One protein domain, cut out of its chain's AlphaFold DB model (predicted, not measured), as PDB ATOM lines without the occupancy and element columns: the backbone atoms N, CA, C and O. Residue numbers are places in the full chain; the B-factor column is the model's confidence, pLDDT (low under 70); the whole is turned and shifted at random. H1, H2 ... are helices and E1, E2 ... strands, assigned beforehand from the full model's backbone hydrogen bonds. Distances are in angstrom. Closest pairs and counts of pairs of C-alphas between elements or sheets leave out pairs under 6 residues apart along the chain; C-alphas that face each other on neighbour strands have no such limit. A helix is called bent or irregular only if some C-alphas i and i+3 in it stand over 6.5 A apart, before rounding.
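Overview. This is residues 127 to 197 of the 279 residues of an uncharacterized protein of Streptomyces cinnamoneus (UniProt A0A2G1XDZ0). A long helix, H4, makes one side of an elongated helical body, and H1 crosses it in the middle; H5 turns off near the end of H4, while H2, the short H3 and a small strand hairpin, E1 and E2, lie toward the opposite end. H1 is the core piece, touching H2, H4 and H5, and the helices cross one another instead of running side by side. The printed part has 71 residues, with five named helices and two named strands in the order H1, E1, E2, H2, H3, H4, H5; the two strands form an antiparallel sheet, E1 - E2, and the class is mostly helix. The whole is compact, with a radius of gyration of the C-alphas of 12.8 A and spans of 39 by 21 by 18 A.

Arrangement. H1, residues 127 to 137, is the hub. It touches H2, residues 152 to 159, closest at the C-alphas of Tyr 135 and Ala 153, 5.2 A apart, at a steep tilt of 65 degrees, opposite ways. H4, residues 168 to 186, touches H1 with residues 174 to 178 alone; the closest C-alphas, of Val 130 and Gly 178, are 5.9 A apart, and the lines are about perpendicular at 81 degrees. H5, residues 190 to 196, touches H1 closest at the C-alphas of Lys 129 and Trp 191, 6.4 A, and is only just about perpendicular to it at 72 degrees. H4 touches H5 with residues 178 to 183 alone, about perpendicular at 87 degrees; the closest C-alphas are those of Arg 183 and Val 190, 6.4 A. H3, residues 161 to 164, is close to H2 but not clearly touching it, closest at the C-alphas of Val 156 and Val 164, 6.2 A. E1, residues 140 to 142, and E2, residues 149 to 151, form an antiparallel hairpin; N 141 and O 150 are 2.9 A apart and N 150 and O 141 2.8 A, within hydrogen-bond range. H2 and H5 are apart. Each O i to N i+4 pair is within hydrogen-bond range in H1, H2 and H5, against 12 of 15 in H4; H3 is too short for such a pair.

Along the chain. H1 begins at C-alpha 127 (223.184, 196.058, 230.719) and is 15.3 A long. E1 measures 6.8 A, E2 6.9 A, H2 10.6 A and H3 5.1 A. H4, 24.7 A, begins at C-alpha 168 (215.800, 210.788, 228.182); it is irregular, but only just, with C-alphas 178 and 181 6.6 A apart. H5, 10.2 A, ends at C-alpha 196 (230.674, 186.406, 234.077).

Size, cuts and confidence. The two C-alphas farthest apart, of Asp 146 and Gln 197, are 40.6 A apart. The printed part has no cut and no long link; the link from E1 to E2 is short, and the others are tight. The mean pLDDT of the printed part is 93.1, and no printed residue is under 70.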
ATOM      1  N   ALA A 127     223.603 194.732 230.290       95.06
ATOM      2  CA  ALA A 127     223.184 196.058 230.719       95.06
ATOM      3  C   ALA A 127     222.927 196.158 232.232       95.06
ATOM      4  O   ALA A 127     222.972 197.265 232.765       95.06
ATOM      5  N   ASP A 128     222.702 195.048 232.945       95.50
ATOM      6  CA  ASP A 128     222.571 195.088 234.407       95.50
ATOM      7  C   ASP A 128     223.880 195.544 235.060       95.50
ATOM      8  O   ASP A 128     223.841 196.306 236.015       95.50
ATOM      9  N   LYS A 129     225.046 195.212 234.490       96.81
ATOM     10  CA  LYS A 129     226.338 195.704 235.001       96.81
ATOM     11  C   LYS A 129     226.577 197.185 234.745       96.81
ATOM     12  O   LYS A 129     227.217 197.842 235.561       96.81
ATOM     13  N   VAL A 130     226.003 197.725 233.673       97.12
ATOM     14  CA  VAL A 130     225.993 199.175 233.429       97.12
ATOM     15  C   VAL A 130     225.114 199.879 234.466       97.12
ATOM     16  O   VAL A 130     225.518 200.897 235.024       97.12
ATOM     17  N   LYS A 131     223.935 199.317 234.761       97.56
ATOM     18  CA  LYS A 131     223.022 199.830 235.793       97.56
ATOM     19  C   LYS A 131     223.644 199.766 237.184       97.56
ATOM     20  O   LYS A 131     223.641 200.781 237.867       97.56
ATOM     21  N   ASP A 132     224.214 198.622 237.573       96.81
ATOM     22  CA  ASP A 132     224.904 198.433 238.856       96.81
ATOM     23  C   ASP A 132     225.990 199.508 239.036       96.81
ATOM     24  O   ASP A 132     226.060 200.174 240.068       96.81
ATOM     25  N   PHE A 133     226.806 199.725 237.999       97.75
ATOM     26  CA  PHE A 133     227.866 200.731 238.011       97.75
ATOM     27  C   PHE A 133     227.318 202.153 238.201       97.75
ATOM     28  O   PHE A 133     227.786 202.881 239.075       97.75
ATOM     29  N   LEU A 134     226.315 202.552 237.413       97.94
ATOM     30  CA  LEU A 134     225.734 203.896 237.499       97.94
ATOM     31  C   LEU A 134     224.965 204.131 238.798       97.94
ATOM     32  O   LEU A 134     225.019 205.235 239.331       97.94
ATOM     33  N   TYR A 135     224.287 203.109 239.317       98.00
ATOM     34  CA  TYR A 135     223.605 203.177 240.606       98.00
ATOM     35  C   TYR A 135     224.597 203.490 241.730       98.00
ATOM     36  O   TYR A 135     224.355 204.389 242.527       98.00
ATOM     37  N   VAL A 136     225.750 202.810 241.751       97.62
ATOM     38  CA  VAL A 136     226.795 203.040 242.761       97.62
ATOM     39  C   VAL A 136     227.495 204.386 242.567       97.62
ATOM     40  O   VAL A 136     227.768 205.075 243.546       97.62
ATOM     41  N   MET A 137     227.771 204.785 241.321       97.69
ATOM     42  CA  MET A 137     228.314 206.118 241.023       97.69
ATOM     43  C   MET A 137     227.358 207.241 241.436       97.69
ATOM     44  O   MET A 137     227.818 208.335 241.750       97.69
ATOM     45  N   ASN A 138     226.052 206.958 241.411       97.06
ATOM     46  CA  ASN A 138     224.960 207.830 241.821       97.06
ATOM     47  C   ASN A 138     225.108 209.294 241.349       97.06
ATOM     48  O   ASN A 138     225.195 210.209 242.174       97.06
ATOM     49  N   PRO A 139     225.183 209.545 240.030       96.44
ATOM     50  CA  PRO A 139     225.279 210.906 239.527       96.44
ATOM     51  C   PRO A 139     224.006 211.703 239.834       96.44
ATOM     52  O   PRO A 139     222.899 211.160 239.860       96.44
ATOM     53  N   LEU A 140     224.183 213.014 240.007       95.44
ATOM     54  CA  LEU A 140     223.083 213.969 239.990       95.44
ATOM     55  C   LEU A 140     222.703 214.267 238.539       95.44
ATOM     56  O   LEU A 140     223.565 214.614 237.728       95.44
ATOM     57  N   LEU A 141     221.423 214.119 238.223       92.00
ATOM     58  CA  LEU A 141     220.848 214.399 236.914       92.00
ATOM     59  C   LEU A 141     219.968 215.647 236.998       92.00
ATOM     60  O   LEU A 141     219.322 215.848 238.023       92.00
ATOM     61  N   PRO A 142     219.947 216.496 235.958       90.06
ATOM     62  CA  PRO A 142     219.107 217.685 235.954       90.06
ATOM     63  C   PRO A 142     217.628 217.298 236.000       90.06
ATOM     64  O   PRO A 142     217.193 216.394 235.284       90.06
ATOM     65  N   ASP A 143     216.876 218.003 236.836       85.25
ATOM     66  CA  ASP A 143     215.422 217.943 236.882       85.25
ATOM     67  C   ASP A 143     214.863 218.998 235.919       85.25
ATOM     68  O   ASP A 143     215.059 220.202 236.118       85.25
ATOM     69  N   GLU A 144     214.211 218.546 234.846       78.00
ATOM     70  CA  GLU A 144     213.649 219.439 233.829       78.00
ATOM     71  C   GLU A 144     212.389 220.180 234.309       78.00
ATOM     72  O   GLU A 144     212.035 221.202 233.720       78.00
ATOM     73  N   GLU A 145     211.723 219.710 235.370       79.81
ATOM     74  CA  GLU A 145     210.481 220.300 235.881       79.81
ATOM     75  C   GLU A 145     210.743 221.379 236.941       79.81
ATOM     76  O   GLU A 145     210.082 222.420 236.922       79.81
ATOM     77  N   ASP A 146     211.725 221.174 237.826       80.25
ATOM     78  CA  ASP A 146     212.012 222.085 238.954       80.25
ATOM     79  C   ASP A 146     213.343 222.857 238.813       80.25
ATOM     80  O   ASP A 146     213.798 223.533 239.736       80.25
ATOM     81  N   ASN A 147     214.010 222.768 237.652       75.81
ATOM     82  CA  ASN A 147     215.315 223.399 237.389       75.81
ATOM     83  C   ASN A 147     216.387 223.031 238.448       75.81
ATOM     84  O   ASN A 147     217.321 223.795 238.721       75.81
ATOM     85  N   GLY A 148     216.202 221.865 239.071       86.06
ATOM     86  CA  GLY A 148     217.012 221.302 240.141       86.06
ATOM     87  C   GLY A 148     217.848 220.122 239.656       86.06
ATOM     88  O   GLY A 148     218.156 219.991 238.471       86.06
ATOM     89  N   ALA A 149     218.236 219.248 240.582       90.44
ATOM     90  CA  ALA A 149     218.869 217.983 240.240       90.44
ATOM     91  C   ALA A 149     218.405 216.876 241.185       90.44
ATOM     92  O   ALA A 149     218.275 217.101 242.390       90.44
ATOM     93  N   TYR A 150     218.224 215.677 240.644       90.50
ATOM     94  CA  TYR A 150     217.866 214.486 241.401       90.50
ATOM     95  C   TYR A 150     219.007 213.468 241.399       90.50
ATOM     96  O   TYR A 150     219.852 213.425 240.503       90.50
ATOM     97  N   SER A 151     219.048 212.647 242.444       95.44
ATOM     98  CA  SER A 151     219.992 211.538 242.567       95.44
ATOM     99  C   SER A 151     219.460 210.336 241.800       95.44
ATOM    100  O   SER A 151     218.357 209.869 242.072       95.44
ATOM    101  N   LEU A 152     220.270 209.791 240.886       96.06
ATOM    102  CA  LEU A 152     219.882 208.605 240.123       96.06
ATOM    103  C   LEU A 152     219.501 207.430 241.037       96.06
ATOM    104  O   LEU A 152     218.509 206.755 240.778       96.06
ATOM    105  N   ALA A 153     220.271 207.175 242.098       97.12
ATOM    106  CA  ALA A 153     219.980 206.084 243.023       97.12
ATOM    107  C   ALA A 153     218.666 206.310 243.786       97.12
ATOM    108  O   ALA A 153     217.884 205.372 243.900       97.12
ATOM    109  N   ALA A 154     218.389 207.540 244.237       95.75
ATOM    110  CA  ALA A 154     217.147 207.859 244.945       95.75
ATOM    111  C   ALA A 154     215.903 207.599 244.076       95.75
ATOM    112  O   ALA A 154     214.944 206.979 244.534       95.75
ATOM    113  N   ASP A 155     215.948 207.993 242.804       94.88
ATOM    114  CA  ASP A 155     214.866 207.732 241.853       94.88
ATOM    115  C   ASP A 155     214.723 206.242 241.540       94.88
ATOM    116  O   ASP A 155     213.610 205.716 241.456       94.88
ATOM    117  N   VAL A 156     215.843 205.529 241.386       96.31
ATOM    118  CA  VAL A 156     215.822 204.075 241.187       96.31
ATOM    119  C   VAL A 156     215.226 203.364 242.402       96.31
ATOM    120  O   VAL A 156     214.460 202.420 242.214       96.31
ATOM    121  N   ASP A 157     215.514 203.812 243.622       96.62
ATOM    122  CA  ASP A 157     214.933 203.246 244.841       96.62
ATOM    123  C   ASP A 157     213.424 203.526 244.938       96.62
ATOM    124  O   ASP A 157     212.664 202.671 245.396       96.62
ATOM    125  N   ALA A 158     212.975 204.698 244.475       94.69
ATOM    126  CA  ALA A 158     211.571 205.102 244.516       94.69
ATOM    127  C   ALA A 158     210.708 204.437 243.427       94.69
ATOM    128  O   ALA A 158     209.582 204.015 243.699       94.69
ATOM    129  N   PHE A 159     211.219 204.337 242.197       94.62
ATOM    130  CA  PHE A 159     210.423 203.965 241.016       94.62
ATOM    131  C   PHE A 159     210.922 202.706 240.300       94.62
ATOM    132  O   PHE A 159     210.214 202.129 239.471       94.62
ATOM    133  N   GLY A 160     212.134 202.252 240.615       94.75
ATOM    134  CA  GLY A 160     212.774 201.127 239.953       94.75
ATOM    135  C   GLY A 160     213.333 201.467 238.570       94.75
ATOM    136  O   GLY A 160     212.899 202.380 237.865       94.75
ATOM    137  N   TRP A 161     214.292 200.655 238.128       94.56
ATOM    138  CA  TRP A 161     214.959 200.835 236.836       94.56
ATOM    139  C   TRP A 161     214.020 200.830 235.628       94.56
ATOM    140  O   TRP A 161     214.351 201.440 234.612       94.56
ATOM    141  N   ASP A 162     212.894 200.115 235.692       90.94
ATOM    142  CA  ASP A 162     211.977 200.008 234.556       90.94
ATOM    143  C   ASP A 162     211.294 201.333 234.213       90.94
ATOM    144  O   ASP A 162     211.094 201.592 233.024       90.94
ATOM    145  N   GLU A 163     211.031 202.182 235.208       92.88
ATOM    146  CA  GLU A 163     210.504 203.532 235.009       92.88
ATOM    147  C   GLU A 163     211.627 204.537 234.745       92.88
ATOM    148  O   GLU A 163     211.621 205.200 233.707       92.88
ATOM    149  N   VAL A 164     212.654 204.570 235.598       93.56
ATOM    150  CA  VAL A 164     213.720 205.589 235.540       93.56
ATOM    151  C   VAL A 164     214.489 205.565 234.213       93.56
ATOM    152  O   VAL A 164     214.829 206.605 233.654       93.56
ATOM    153  N   LYS A 165     214.705 204.385 233.611       92.56
ATOM    154  CA  LYS A 165     215.403 204.269 232.312       92.56
ATOM    155  C   LYS A 165     214.636 204.868 231.124       92.56
ATOM    156  O   LYS A 165     215.180 204.895 230.016       92.56
ATOM    157  N   LYS A 166     213.362 205.242 231.300       90.56
ATOM    158  CA  LYS A 166     212.553 205.901 230.263       90.56
ATOM    159  C   LYS A 166     212.869 207.392 230.171       90.56
ATOM    160  O   LYS A 166     212.616 207.977 229.120       90.56
ATOM    161  N   TYR A 167     213.441 207.986 231.220       91.19
ATOM    162  CA  TYR A 167     213.843 209.388 231.213       91.19
ATOM    163  C   TYR A 167     214.957 209.601 230.175       91.19
ATOM    164  O   TYR A 167     215.939 208.846 230.185       91.19
ATOM    165  N   PRO A 168     214.839 210.593 229.269       88.50
ATOM    166  CA  PRO A 168     215.800 210.788 228.182       88.50
ATOM    167  C   PRO A 168     217.253 210.900 228.662       88.50
ATOM    168  O   PRO A 168     218.114 210.187 228.146       88.50
ATOM    169  N   GLY A 169     217.509 211.700 229.704       91.12
ATOM    170  CA  GLY A 169     218.852 211.882 230.268       91.12
ATOM    171  C   GLY A 169     219.444 210.600 230.865       91.12
ATOM    172  O   GLY A 169     220.608 210.280 230.625       91.12
ATOM    173  N   VAL A 170     218.636 209.798 231.568       94.25
ATOM    174  CA  VAL A 170     219.069 208.491 232.098       94.25
ATOM    175  C   VAL A 170     219.374 207.522 230.957       94.25
ATOM    176  O   VAL A 170     220.365 206.787 231.002       94.25
ATOM    177  N   ARG A 171     218.533 207.502 229.919       91.88
ATOM    178  CA  ARG A 171     218.727 206.630 228.759       91.88
ATOM    179  C   ARG A 171     220.017 206.963 228.015       91.88
ATOM    180  O   ARG A 171     220.758 206.039 227.680       91.88
ATOM    181  N   GLU A 172     220.291 208.243 227.785       92.00
ATOM    182  CA  GLU A 172     221.547 208.696 227.184       92.00
ATOM    183  C   GLU A 172     222.742 208.294 228.060       92.00
ATOM    184  O   GLU A 172     223.704 207.698 227.569       92.00
ATOM    185  N   LEU A 173     222.654 208.531 229.372       95.31
ATOM    186  CA  LEU A 173     223.704 208.173 230.322       95.31
ATOM    187  C   LEU A 173     224.019 206.670 230.290       95.31
ATOM    188  O   LEU A 173     225.189 206.288 230.234       95.31
ATOM    189  N   LEU A 174     222.998 205.807 230.264       95.38
ATOM    190  CA  LEU A 174     223.163 204.355 230.133       95.38
ATOM    191  C   LEU A 174     223.873 203.970 228.826       95.38
ATOM    192  O   LEU A 174     224.751 203.107 228.832       95.38
ATOM    193  N   GLN A 175     223.516 204.604 227.706       92.25
ATOM    194  CA  GLN A 175     224.113 204.322 226.395       92.25
ATOM    195  C   GLN A 175     225.581 204.753 226.326       92.25
ATOM    196  O   GLN A 175     226.438 203.960 225.911       92.25
ATOM    197  N   ARG A 176     225.879 205.973 226.788       94.06
ATOM    198  CA  ARG A 176     227.238 206.530 226.836       94.06
ATOM    199  C   ARG A 176     228.115 205.764 227.812       94.06
ATOM    200  O   ARG A 176     229.229 205.389 227.458       94.06
ATOM    201  N   CYS A 177     227.597 205.429 228.993       96.12
ATOM    202  CA  CYS A 177     228.301 204.575 229.943       96.12
ATOM    203  C   CYS A 177     228.583 203.196 229.336       96.12
ATOM    204  O   CYS A 177     229.712 202.719 229.372       96.12
ATOM    205  N   GLY A 178     227.578 202.563 228.727       93.75
ATOM    206  CA  GLY A 178     227.706 201.225 228.155       93.75
ATOM    207  C   GLY A 178     228.650 201.142 226.951       93.75
ATOM    208  O   GLY A 178     229.293 200.109 226.758       93.75
ATOM    209  N   THR A 179     228.765 202.200 226.148       90.25
ATOM    210  CA  THR A 179     229.525 202.170 224.883       90.25
ATOM    211  C   THR A 179     230.774 203.039 224.946       90.25
ATOM    212  O   THR A 179     231.882 202.510 224.904       90.25
ATOM    213  N   GLU A 180     230.613 204.353 225.084       91.69
ATOM    214  CA  GLU A 180     231.725 205.304 225.043       91.69
ATOM    215  C   GLU A 180     232.648 205.135 226.245       91.69
ATOM    216  O   GLU A 180     233.833 204.871 226.077       91.69
ATOM    217  N   ALA A 181     232.114 205.233 227.463       94.31
ATOM    218  CA  ALA A 181     232.938 205.151 228.661       94.31
ATOM    219  C   ALA A 181     233.386 203.712 228.938       94.31
ATOM    220  O   ALA A 181     234.559 203.456 229.173       94.31
ATOM    221  N   GLY A 182     232.471 202.746 228.876       95.31
ATOM    222  CA  GLY A 182     232.784 201.345 229.128       95.31
ATOM    223  C   GLY A 182     233.654 200.750 228.029       95.31
ATOM    224  O   GLY A 182     234.832 200.470 228.235       95.31
ATOM    225  N   ARG A 183     233.078 200.529 226.844       91.81
ATOM    226  CA  ARG A 183     233.742 199.735 225.799       91.81
ATOM    227  C   ARG A 183     234.918 200.450 225.152       91.81
ATOM    228  O   ARG A 183     235.923 199.790 224.900       91.81
ATOM    229  N   HIS A 184     234.818 201.749 224.865       91.56
ATOM    230  CA  HIS A 184     235.916 202.449 224.185       91.56
ATOM    231  C   HIS A 184     237.095 202.754 225.119       91.56
ATOM    232  O   HIS A 184     238.230 202.725 224.651       91.56
ATOM    233  N   ILE A 185     236.859 203.015 226.414       95.62
ATOM    234  CA  ILE A 185     237.942 203.341 227.364       95.62
ATOM    235  C   ILE A 185     238.472 202.091 228.075       95.62
ATOM    236  O   ILE A 185     239.683 201.891 228.128       95.62
ATOM    237  N   LEU A 186     237.593 201.248 228.629       93.62
ATOM    238  CA  LEU A 186     237.994 200.085 229.440       93.62
ATOM    239  C   LEU A 186     238.183 198.811 228.607       93.62
ATOM    240  O   LEU A 186     238.839 197.870 229.050       93.62
ATOM    241  N   GLY A 187     237.630 198.791 227.395       91.62
ATOM    242  CA  GLY A 187     237.770 197.705 226.434       91.62
ATOM    243  C   GLY A 187     236.448 197.001 226.112       91.62
ATOM    244  O   GLY A 187     235.507 197.006 226.911       91.62
ATOM    245  N   PRO A 188     236.361 196.353 224.936       91.06
ATOM    246  CA  PRO A 188     235.105 195.843 224.383       91.06
ATOM    247  C   PRO A 188     234.424 194.782 225.257       91.06
ATOM    248  O   PRO A 188     233.196 194.679 225.233       91.06
ATOM    249  N   ASP A 189     235.205 194.036 226.044       94.44
ATOM    250  CA  ASP A 189     234.748 192.927 226.887       94.44
ATOM    251  C   ASP A 189     234.418 193.334 228.329       94.44
ATOM    252  O   ASP A 189     234.094 192.469 229.136       94.44
ATOM    253  N   VAL A 190     234.466 194.624 228.686       96.38
ATOM    254  CA  VAL A 190     234.274 195.069 230.081       96.38
ATOM    255  C   VAL A 190     232.978 194.536 230.706       96.38
ATOM    256  O   VAL A 190     233.004 193.974 231.800       96.38
ATOM    257  N   TRP A 191     231.854 194.616 229.989       97.00
ATOM    258  CA  TRP A 191     230.551 194.161 230.490       97.00
ATOM    259  C   TRP A 191     230.385 192.643 230.430       97.00
ATOM    260  O   TRP A 191     229.689 192.068 231.265       97.00
ATOM    261  N   VAL A 192     231.066 191.987 229.486       95.88
ATOM    262  CA  VAL A 192     231.144 190.523 229.416       95.88
ATOM    263  C   VAL A 192     231.872 189.999 230.649       95.88
ATOM    264  O   VAL A 192     231.331 189.180 231.391       95.88
ATOM    265  N   ASN A 193     233.066 190.527 230.910       94.81
ATOM    266  CA  ASN A 193     233.883 190.155 232.055       94.81
ATOM    267  C   ASN A 193     233.143 190.433 233.367       94.81
ATOM    268  O   ASN A 193     233.082 189.556 234.223       94.81
ATOM    269  N   ALA A 194     232.507 191.602 233.496       95.50
ATOM    270  CA  ALA A 194     231.739 191.958 234.687       95.50
ATOM    271  C   ALA A 194     230.536 191.029 234.936       95.50
ATOM    272  O   ALA A 194     230.251 190.689 236.084       95.50
ATOM    273  N   LEU A 195     229.818 190.604 233.887       96.31
ATOM    274  CA  LEU A 195     228.686 189.688 234.041       96.31
ATOM    275  C   LEU A 195     229.149 188.294 234.483       96.31
ATOM    276  O   LEU A 195     228.564 187.712 235.397       96.31
ATOM    277  N   PHE A 196     230.190 187.767 233.839       94.06
ATOM    278  CA  PHE A 196     230.674 186.406 234.077       94.06
ATOM    279  C   PHE A 196     231.653 186.278 235.251       94.06
ATOM    280  O   PHE A 196     231.984 185.161 235.636       94.06
ATOM    281  N   GLN A 197     232.083 187.376 235.875       89.88
ATOM    282  CA  GLN A 197     232.954 187.331 237.055       89.88
ATOM    283  C   GLN A 197     232.380 186.453 238.184       89.88
ATOM    284  O   GLN A 197     233.131 185.749 238.852       89.88
TER     285      GLN A 197